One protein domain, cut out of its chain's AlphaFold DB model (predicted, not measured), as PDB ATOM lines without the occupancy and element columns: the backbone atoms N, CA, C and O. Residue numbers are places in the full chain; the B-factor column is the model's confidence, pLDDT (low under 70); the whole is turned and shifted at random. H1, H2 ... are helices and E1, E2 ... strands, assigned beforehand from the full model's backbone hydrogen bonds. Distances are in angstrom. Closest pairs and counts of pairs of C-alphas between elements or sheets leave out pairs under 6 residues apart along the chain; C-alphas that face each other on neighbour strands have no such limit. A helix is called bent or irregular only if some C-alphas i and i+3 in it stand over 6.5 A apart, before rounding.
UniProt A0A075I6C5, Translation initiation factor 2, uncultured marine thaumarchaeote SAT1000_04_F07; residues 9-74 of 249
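What this domain is: This is residues 9 to 74 of the 249 residues of the protein "Translation initiation factor 2" of uncultured marine thaumarchaeote SAT1000_04_F07 (UniProt A0A075I6C5). With little regular structure, a small sheet of three short strands stands toward one end and helix H1 at the other, joined by a long looping link. The printed part has 66 residues, 25 in named elements, E1, E2, E3, H1 along the chain; the antiparallel sheet runs E2 E1 E3, class mixed. It is loose, radius of gyration of the C-alphas 14.5 A, spanning 39 by 24 by 24 A.

Where its parts are: Find C-alpha 9 at (8.938, 41.398, -2.436), beginning E1, residues 9 to 11; E2 is 26 to 28, E3 38 to 40. H1, residues 59 to 74, runs 24.0 A to (6.330, 18.886, 16.308), irregular, only just: C-alphas 60 and 63 are 6.8 A apart.

How they stand to each other: E1 and E2 form an antiparallel hairpin, 131 degrees; N 11 and O 26 are 2.9 A apart. E1 and E3 are antiparallel, 151 degrees; N 10 and O 38 are 2.8 A apart. H1 is not on the sheet; 10 of its 12 O i to N i+4 pairs are within hydrogen-bond range.

The domain as a whole: The printed part has no cut. Links E1 to E2 and E3 to H1 are long; residues 42 to 50 stand free. No printed residue is under 70.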
ATOM      1  N   LEU A   9       9.720  40.986  -3.592       93.88
ATOM      2  CA  LEU A   9       8.938  41.398  -2.436       93.88
ATOM      3  C   LEU A   9       7.916  42.426  -2.912       93.88
ATOM      4  O   LEU A   9       8.271  43.374  -3.611       93.88
ATOM      5  N   LEU A  10       6.649  42.213  -2.581       93.44
ATOM      6  CA  LEU A  10       5.530  42.998  -3.080       93.44
ATOM      7  C   LEU A  10       4.738  43.570  -1.898       93.44
ATOM      8  O   LEU A  10       4.286  42.812  -1.037       93.44
ATOM      9  N   LEU A  11       4.539  44.887  -1.880       91.44
ATOM     10  CA  LEU A  11       3.707  45.576  -0.888       91.44
ATOM     11  C   LEU A  11       2.382  46.036  -1.503       91.44
ATOM     12  O   LEU A  11       2.356  46.392  -2.690       91.44
ATOM     13  N   PRO A  12       1.277  46.019  -0.732       89.56
ATOM     14  CA  PRO A  12       0.057  46.687  -1.160       89.56
ATOM     15  C   PRO A  12       0.325  48.190  -1.305       89.56
ATOM     16  O   PRO A  12       1.317  48.725  -0.801       89.56
ATOM     17  N   LYS A  13      -0.549  48.884  -2.027       84.75
ATOM     18  CA  LYS A  13      -0.513  50.344  -2.057       84.75
ATOM     19  C   LYS A  13      -0.850  50.885  -0.663       84.75
ATOM     20  O   LYS A  13      -1.543  50.232   0.113       84.75
ATOM     21  N   ASP A  14      -0.378  52.086  -0.355       81.25
ATOM     22  CA  ASP A  14      -0.729  52.748   0.899       81.25
ATOM     23  C   ASP A  14      -2.255  52.813   1.053       81.25
ATOM     24  O   ASP A  14      -2.959  53.189   0.111       81.25
ATOM     25  N   LEU A  15      -2.739  52.467   2.251       82.12
ATOM     26  CA  LEU A  15      -4.160  52.388   2.621       82.12
ATOM     27  C   LEU A  15      -4.962  51.241   1.973       82.12
ATOM     28  O   LEU A  15      -6.162  51.151   2.234       82.12
ATOM     29  N   ASP A  16      -4.335  50.361   1.185       82.56
ATOM     30  CA  ASP A  16      -4.961  49.125   0.700       82.56
ATOM     31  C   ASP A  16      -4.766  47.968   1.694       82.56
ATOM     32  O   ASP A  16      -3.730  47.843   2.354       82.56
ATOM     33  N   GLU A  17      -5.773  47.101   1.786       79.88
ATOM     34  CA  GLU A  17      -5.752  45.905   2.631       79.88
ATOM     35  C   GLU A  17      -5.244  44.694   1.824       79.88
ATOM     36  O   GLU A  17      -5.448  44.597   0.615       79.88
ATOM     37  N   MET A  18      -4.513  43.776   2.467       80.69
ATOM     38  CA  MET A  18      -3.829  42.682   1.763       80.69
ATOM     39  C   MET A  18      -4.758  41.606   1.188       80.69
ATOM     40  O   MET A  18      -4.395  40.965   0.200       80.69
ATOM     41  N   ARG A  19      -5.894  41.345   1.838       79.44
ATOM     42  CA  ARG A  19      -6.883  40.323   1.472       79.44
ATOM     43  C   ARG A  19      -7.870  40.832   0.423       79.44
ATOM     44  O   ARG A  19      -8.359  40.014  -0.349       79.44
ATOM     45  N   ASP A  20      -8.115  42.140   0.364       78.25
ATOM     46  CA  ASP A  20      -8.935  42.795  -0.669       78.25
ATOM     47  C   ASP A  20      -8.208  43.989  -1.329       78.25
ATOM     48  O   ASP A  20      -8.574  45.153  -1.126       78.25
ATOM     49  N   PRO A  21      -7.135  43.727  -2.102       76.62
ATOM     50  CA  PRO A  21      -6.351  44.774  -2.740       76.62
ATOM     51  C   PRO A  21      -7.135  45.393  -3.901       76.62
ATOM     52  O   PRO A  21      -7.504  44.708  -4.860       76.62
ATOM     53  N   ARG A  22      -7.354  46.710  -3.848       79.31
ATOM     54  CA  ARG A  22      -8.040  47.457  -4.914       79.31
ATOM     55  C   ARG A  22      -7.090  47.811  -6.048       79.31
ATOM     56  O   ARG A  22      -7.505  47.899  -7.203       79.31
ATOM     57  N   ASP A  23      -5.816  48.002  -5.721       84.62
ATOM     58  CA  ASP A  23      -4.745  48.319  -6.651       84.62
ATOM     59  C   ASP A  23      -3.703  47.189  -6.756       84.62
ATOM     60  O   ASP A  23      -3.630  46.250  -5.962       84.62
ATOM     61  N   LYS A  24      -2.847  47.278  -7.782       85.19
ATOM     62  CA  LYS A  24      -1.739  46.331  -7.967       85.19
ATOM     63  C   LYS A  24      -0.676  46.512  -6.882       85.19
ATOM     64  O   LYS A  24      -0.267  47.633  -6.583       85.19
ATOM     65  N   PHE A  25      -0.143  45.390  -6.398       90.44
ATOM     66  CA  PHE A  25       1.022  45.383  -5.517       90.44
ATOM     67  C   PHE A  25       2.252  45.986  -6.205       90.44
ATOM     68  O   PHE A  25       2.480  45.773  -7.401       90.44
ATOM     69  N   LYS A  26       3.072  46.697  -5.429       90.56
ATOM     70  CA  LYS A  26       4.307  47.332  -5.895       90.56
ATOM     71  C   LYS A  26       5.534  46.534  -5.448       90.56
ATOM     72  O   LYS A  26       5.603  46.166  -4.274       90.56
ATOM     73  N   PRO A  27       6.502  46.275  -6.344       93.94
ATOM     74  CA  PRO A  27       7.761  45.658  -5.964       93.94
ATOM     75  C   PRO A  27       8.624  46.613  -5.141       93.94
ATOM     76  O   PRO A  27       8.691  47.806  -5.434       93.94
ATOM     77  N   VAL A  28       9.291  46.064  -4.131       93.81
ATOM     78  CA  VAL A  28      10.218  46.780  -3.248       93.81
ATOM     79  C   VAL A  28      11.496  45.973  -3.036       93.81
ATOM     80  O   VAL A  28      11.488  44.746  -3.134       93.81
ATOM     81  N   GLU A  29      12.601  46.664  -2.750       91.81
ATOM     82  CA  GLU A  29      13.906  46.025  -2.517       91.81
ATOM     83  C   GLU A  29      14.070  45.514  -1.084       91.81
ATOM     84  O   GLU A  29      14.681  44.473  -0.857       91.81
ATOM     85  N   HIS A  30      13.519  46.238  -0.111       91.25
ATOM     86  CA  HIS A  30      13.582  45.895   1.305       91.25
ATOM     87  C   HIS A  30      12.286  46.299   2.006       91.25
ATOM     88  O   HIS A  30      11.532  47.143   1.522       91.25
ATOM     89  N   ILE A  31      12.026  45.668   3.149       91.69
ATOM     90  CA  ILE A  31      10.835  45.884   3.970       91.69
ATOM     91  C   ILE A  31      11.285  45.947   5.425       91.69
ATOM     92  O   ILE A  31      12.186  45.215   5.829       91.69
ATOM     93  N   GLN A  32      10.663  46.825   6.208       90.69
ATOM     94  CA  GLN A  32      10.865  46.915   7.651       90.69
ATOM     95  C   GLN A  32       9.591  46.488   8.377       90.69
ATOM     96  O   GLN A  32       8.484  46.754   7.910       90.69
ATOM     97  N   ALA A  33       9.748  45.808   9.512       91.12
ATOM     98  CA  ALA A  33       8.619  45.434  10.354       91.12
ATOM     99  C   ALA A  33       8.016  46.674  11.053       91.12
ATOM    100  O   ALA A  33       8.745  47.595  11.411       91.12
ATOM    101  N   ALA A  34       6.707  46.727  11.313       89.88
ATOM    102  CA  ALA A  34       5.681  45.749  10.941       89.88
ATOM    103  C   ALA A  34       5.145  46.009   9.523       89.88
ATOM    104  O   ALA A  34       4.754  47.129   9.202       89.88
ATOM    105  N   ALA A  35       5.089  44.968   8.691       86.62
ATOM    106  CA  ALA A  35       4.575  45.068   7.330       86.62
ATOM    107  C   ALA A  35       3.948  43.749   6.876       86.62
ATOM    108  O   ALA A  35       4.454  42.667   7.170       86.62
ATOM    109  N   GLY A  36       2.863  43.859   6.114       88.50
ATOM    110  CA  GLY A  36       2.303  42.750   5.362       88.50
ATOM    111  C   GLY A  36       2.958  42.664   3.985       88.50
ATOM    112  O   GLY A  36       2.854  43.599   3.192       88.50
ATOM    113  N   VAL A  37       3.644  41.558   3.698       91.44
ATOM    114  CA  VAL A  37       4.405  41.363   2.456       91.44
ATOM    115  C   VAL A  37       3.890  40.169   1.671       91.44
ATOM    116  O   VAL A  37       3.645  39.098   2.223       91.44
ATOM    117  N   LYS A  38       3.792  40.327   0.351       91.88
ATOM    118  CA  LYS A  38       3.650  39.208  -0.577       91.88
ATOM    119  C   LYS A  38       5.022  38.847  -1.148       91.88
ATOM    120  O   LYS A  38       5.655  39.652  -1.826       91.88
ATOM    121  N   ILE A  39       5.474  37.627  -0.879       92.56
ATOM    122  CA  ILE A  39       6.763  37.107  -1.352       92.56
ATOM    123  C   ILE A  39       6.512  36.231  -2.578       92.56
ATOM    124  O   ILE A  39       5.719  35.295  -2.523       92.56
ATOM    125  N   ALA A  40       7.180  36.535  -3.688       92.50
ATOM    126  CA  ALA A  40       7.129  35.721  -4.897       92.50
ATOM    127  C   ALA A  40       8.450  34.965  -5.069       92.50
ATOM    128  O   ALA A  40       9.511  35.580  -5.197       92.50
ATOM    129  N   SER A  41       8.386  33.635  -5.096       92.44
ATOM    130  CA  SER A  41       9.539  32.748  -5.270       92.44
ATOM    131  C   SER A  41       9.111  31.460  -5.982       92.44
ATOM    132  O   SER A  41       7.947  31.074  -5.846       92.44
ATOM    133  N   PRO A  42       9.991  30.795  -6.753       88.00
ATOM    134  CA  PRO A  42       9.756  29.414  -7.150       88.00
ATOM    135  C   PRO A  42       9.796  28.504  -5.913       88.00
ATOM    136  O   PRO A  42      10.328  28.886  -4.866       88.00
ATOM    137  N   ASP A  43       9.247  27.301  -6.066       86.31
ATOM    138  CA  ASP A  43       9.374  26.210  -5.095       86.31
ATOM    139  C   ASP A  43       8.724  26.497  -3.729       86.31
ATOM    140  O   ASP A  43       9.175  26.005  -2.703       86.31
ATOM    141  N   LEU A  44       7.647  27.291  -3.708       88.31
ATOM    142  CA  LEU A  44       6.809  27.510  -2.516       88.31
ATOM    143  C   LEU A  44       5.661  26.490  -2.393       88.31
ATOM    144  O   LEU A  44       4.781  26.639  -1.546       88.31
ATOM    145  N   GLU A  45       5.639  25.467  -3.249       86.06
ATOM    146  CA  GLU A  45       4.660  24.385  -3.159       86.06
ATOM    147  C   GLU A  45       4.851  23.605  -1.855       86.06
ATOM    148  O   GLU A  45       5.962  23.210  -1.507       86.06
ATOM    149  N   GLY A  46       3.761  23.396  -1.115       84.69
ATOM    150  CA  GLY A  46       3.792  22.700   0.174       84.69
ATOM    151  C   GLY A  46       4.112  23.579   1.389       84.69
ATOM    152  O   GLY A  46       4.166  23.049   2.497       84.69
ATOM    153  N   VAL A  47       4.288  24.902   1.236       88.94
ATOM    154  CA  VAL A  47       4.283  25.818   2.394       88.94
ATOM    155  C   VAL A  47       2.890  25.824   3.020       88.94
ATOM    156  O   VAL A  47       1.894  26.044   2.328       88.94
ATOM    157  N   LEU A  48       2.823  25.611   4.334       88.06
ATOM    158  CA  LEU A  48       1.563  25.596   5.067       88.06
ATOM    159  C   LEU A  48       1.210  27.008   5.559       88.06
ATOM    160  O   LEU A  48       2.084  27.744   6.028       88.06
ATOM    161  N   PRO A  49      -0.065  27.424   5.482       89.44
ATOM    162  CA  PRO A  49      -0.479  28.690   6.065       89.44
ATOM    163  C   PRO A  49      -0.222  28.705   7.577       89.44
ATOM    164  O   PRO A  49      -0.589  27.772   8.293       89.44
ATOM    165  N   GLY A  50       0.395  29.786   8.057       88.44
ATOM    166  CA  GLY A  50       0.818  29.933   9.453       88.44
ATOM    167  C   GLY A  50       2.242  29.451   9.744       88.44
ATOM    168  O   GLY A  50       2.682  29.598  10.874       88.44
ATOM    169  N   SER A  51       2.982  28.921   8.759       89.50
ATOM    170  CA  SER A  51       4.395  28.578   8.955       89.50
ATOM    171  C   SER A  51       5.260  29.811   9.228       89.50
ATOM    172  O   SER A  51       5.118  30.848   8.572       89.50
ATOM    173  N   THR A  52       6.216  29.655  10.139       90.00
ATOM    174  CA  THR A  52       7.212  30.676  10.476       90.00
ATOM    175  C   THR A  52       8.191  30.904   9.322       90.00
ATOM    176  O   THR A  52       8.675  29.964   8.687       90.00
ATOM    177  N   LEU A  53       8.499  32.174   9.052       91.50
ATOM    178  CA  LEU A  53       9.437  32.598   8.015       91.50
ATOM    179  C   LEU A  53      10.687  33.209   8.657       91.50
ATOM    180  O   LEU A  53      10.593  34.209   9.366       91.50
ATOM    181  N   TYR A  54      11.857  32.662   8.330       92.62
ATOM    182  CA  TYR A  54      13.157  33.244   8.671       92.62
ATOM    183  C   TYR A  54      13.843  33.793   7.418       92.62
ATOM    184  O   TYR A  54      13.708  33.240   6.325       92.62
ATOM    185  N   ALA A  55      14.603  34.874   7.581       92.06
ATOM    186  CA  ALA A  55      15.434  35.455   6.533       92.06
ATOM    187  C   ALA A  55      16.874  35.564   7.037       92.06
ATOM    188  O   ALA A  55      17.107  36.077   8.127       92.06
ATOM    189  N   THR A  56      17.833  35.106   6.233       92.69
ATOM    190  CA  THR A  56      19.263  35.245   6.525       92.69
ATOM    191  C   THR A  56      20.065  35.461   5.246       92.69
ATOM    192  O   THR A  56      19.673  35.018   4.163       92.69
ATOM    193  N   SER A  57      21.177  36.181   5.378       91.69
ATOM    194  CA  SER A  57      22.216  36.303   4.355       91.69
ATOM    195  C   SER A  57      23.361  35.304   4.545       91.69
ATOM    196  O   SER A  57      24.190  35.179   3.645       91.69
ATOM    197  N   ASP A  58      23.431  34.624   5.694       94.06
ATOM    198  CA  ASP A  58      24.461  33.634   5.997       94.06
ATOM    199  C   ASP A  58      23.910  32.210   5.851       94.06
ATOM    200  O   ASP A  58      22.996  31.777   6.554       94.06
ATOM    201  N   ASN A  59      24.517  31.446   4.944       91.12
ATOM    202  CA  ASN A  59      24.145  30.056   4.718       91.12
ATOM    203  C   ASN A  59      24.441  29.154   5.926       91.12
ATOM    204  O   ASN A  59      23.841  28.084   6.029       91.12
ATOM    205  N   SER A  60      25.347  29.554   6.824       93.31
ATOM    206  CA  SER A  60      25.690  28.770   8.015       93.31
ATOM    207  C   SER A  60      24.542  28.703   9.034       93.31
ATOM    208  O   SER A  60      24.390  27.700   9.730       93.31
ATOM    209  N   GLU A  61      23.672  29.719   9.061       93.62
ATOM    210  CA  GLU A  61      22.538  29.814   9.991       93.62
ATOM    211  C   GLU A  61      21.326  28.977   9.557       93.62
ATOM    212  O   GLU A  61      20.451  28.673  10.369       93.62
ATOM    213  N   ILE A  62      21.272  28.571   8.282       92.12
ATOM    214  CA  ILE A  62      20.125  27.868   7.687       92.12
ATOM    215  C   ILE A  62      19.781  26.597   8.468       92.12
ATOM    216  O   ILE A  62      18.606  26.332   8.717       92.12
ATOM    217  N   GLU A  63      20.782  25.815   8.872       92.56
ATOM    218  CA  GLU A  63      20.548  24.581   9.634       92.56
ATOM    219  C   GLU A  63      19.993  24.860  11.038       92.56
ATOM    220  O   GLU A  63      19.154  24.105  11.531       92.56
ATOM    221  N   GLY A  64      20.381  25.980  11.655       93.88
ATOM    222  CA  GLY A  64      19.813  26.427  12.926       93.88
ATOM    223  C   GLY A  64      18.325  26.747  12.799       93.88
ATOM    224  O   GLY A  64      17.512  26.203  13.545       93.88
ATOM    225  N   PHE A  65      17.949  27.555  11.800       93.31
ATOM    226  CA  PHE A  65      16.542  27.885  11.547       93.31
ATOM    227  C   PHE A  65      15.710  26.672  11.144       93.31
ATOM    228  O   PHE A  65      14.540  26.584  11.517       93.31
ATOM    229  N   LYS A  66      16.306  25.718  10.415       90.94
ATOM    230  CA  LYS A  66      15.636  24.458  10.090       90.94
ATOM    231  C   LYS A  66      15.192  23.717  11.335       90.94
ATOM    232  O   LYS A  66      14.017  23.390  11.468       90.94
ATOM    233  N   LYS A  67      16.120  23.535  12.268       91.44
ATOM    234  CA  LYS A  67      15.827  22.871  13.531       91.44
ATOM    235  C   LYS A  67      14.748  23.605  14.330       91.44
ATOM    236  O   LYS A  67      13.825  22.970  14.815       91.44
ATOM    237  N   SER A  68      14.817  24.935  14.407       90.44
ATOM    238  CA  SER A  68      13.805  25.724  15.121       90.44
ATOM    239  C   SER A  68      12.397  25.570  14.537       90.44
ATOM    240  O   SER A  68      11.444  25.447  15.300       90.44
ATOM    241  N   ILE A  69      12.255  25.544  13.206       89.56
ATOM    242  CA  ILE A  69      10.954  25.294  12.561       89.56
ATOM    243  C   ILE A  69      10.486  23.862  12.829       89.56
ATOM    244  O   ILE A  69       9.306  23.643  13.080       89.56
ATOM    245  N   GLU A  70      11.382  22.879  12.757       88.19
ATOM    246  CA  GLU A  70      11.028  21.480  13.003       88.19
ATOM    247  C   GLU A  70      10.509  21.265  14.432       88.19
ATOM    248  O   GLU A  70       9.454  20.651  14.606       88.19
ATOM    249  N   ASP A  71      11.186  21.843  15.426       86.69
ATOM    250  CA  ASP A  71      10.772  21.801  16.833       86.69
ATOM    251  C   ASP A  71       9.387  22.457  17.033       86.69
ATOM    252  O   ASP A  71       8.537  21.924  17.748       86.69
ATOM    253  N   GLU A  72       9.123  23.585  16.359       83.50
ATOM    254  CA  GLU A  72       7.819  24.262  16.386       83.50
ATOM    255  C   GLU A  72       6.718  23.382  15.773       83.50
ATOM    256  O   GLU A  72       5.667  23.179  16.386       83.50
ATOM    257  N   MET A  73       6.973  22.774  14.611       82.50
ATOM    258  CA  MET A  73       6.001  21.904  13.938       82.50
ATOM    259  C   MET A  73       5.651  20.665  14.763       82.50
ATOM    260  O   MET A  73       4.480  20.293  14.818       82.50
ATOM    261  N   GLN A  74       6.614  20.049  15.455       83.12
ATOM    262  CA  GLN A  74       6.330  18.886  16.308       83.12
ATOM    263  C   GLN A  74       5.339  19.191  17.437       83.12
ATOM    264  O   GLN A  74       4.626  18.293  17.878       83.12
TER     265      GLN A  74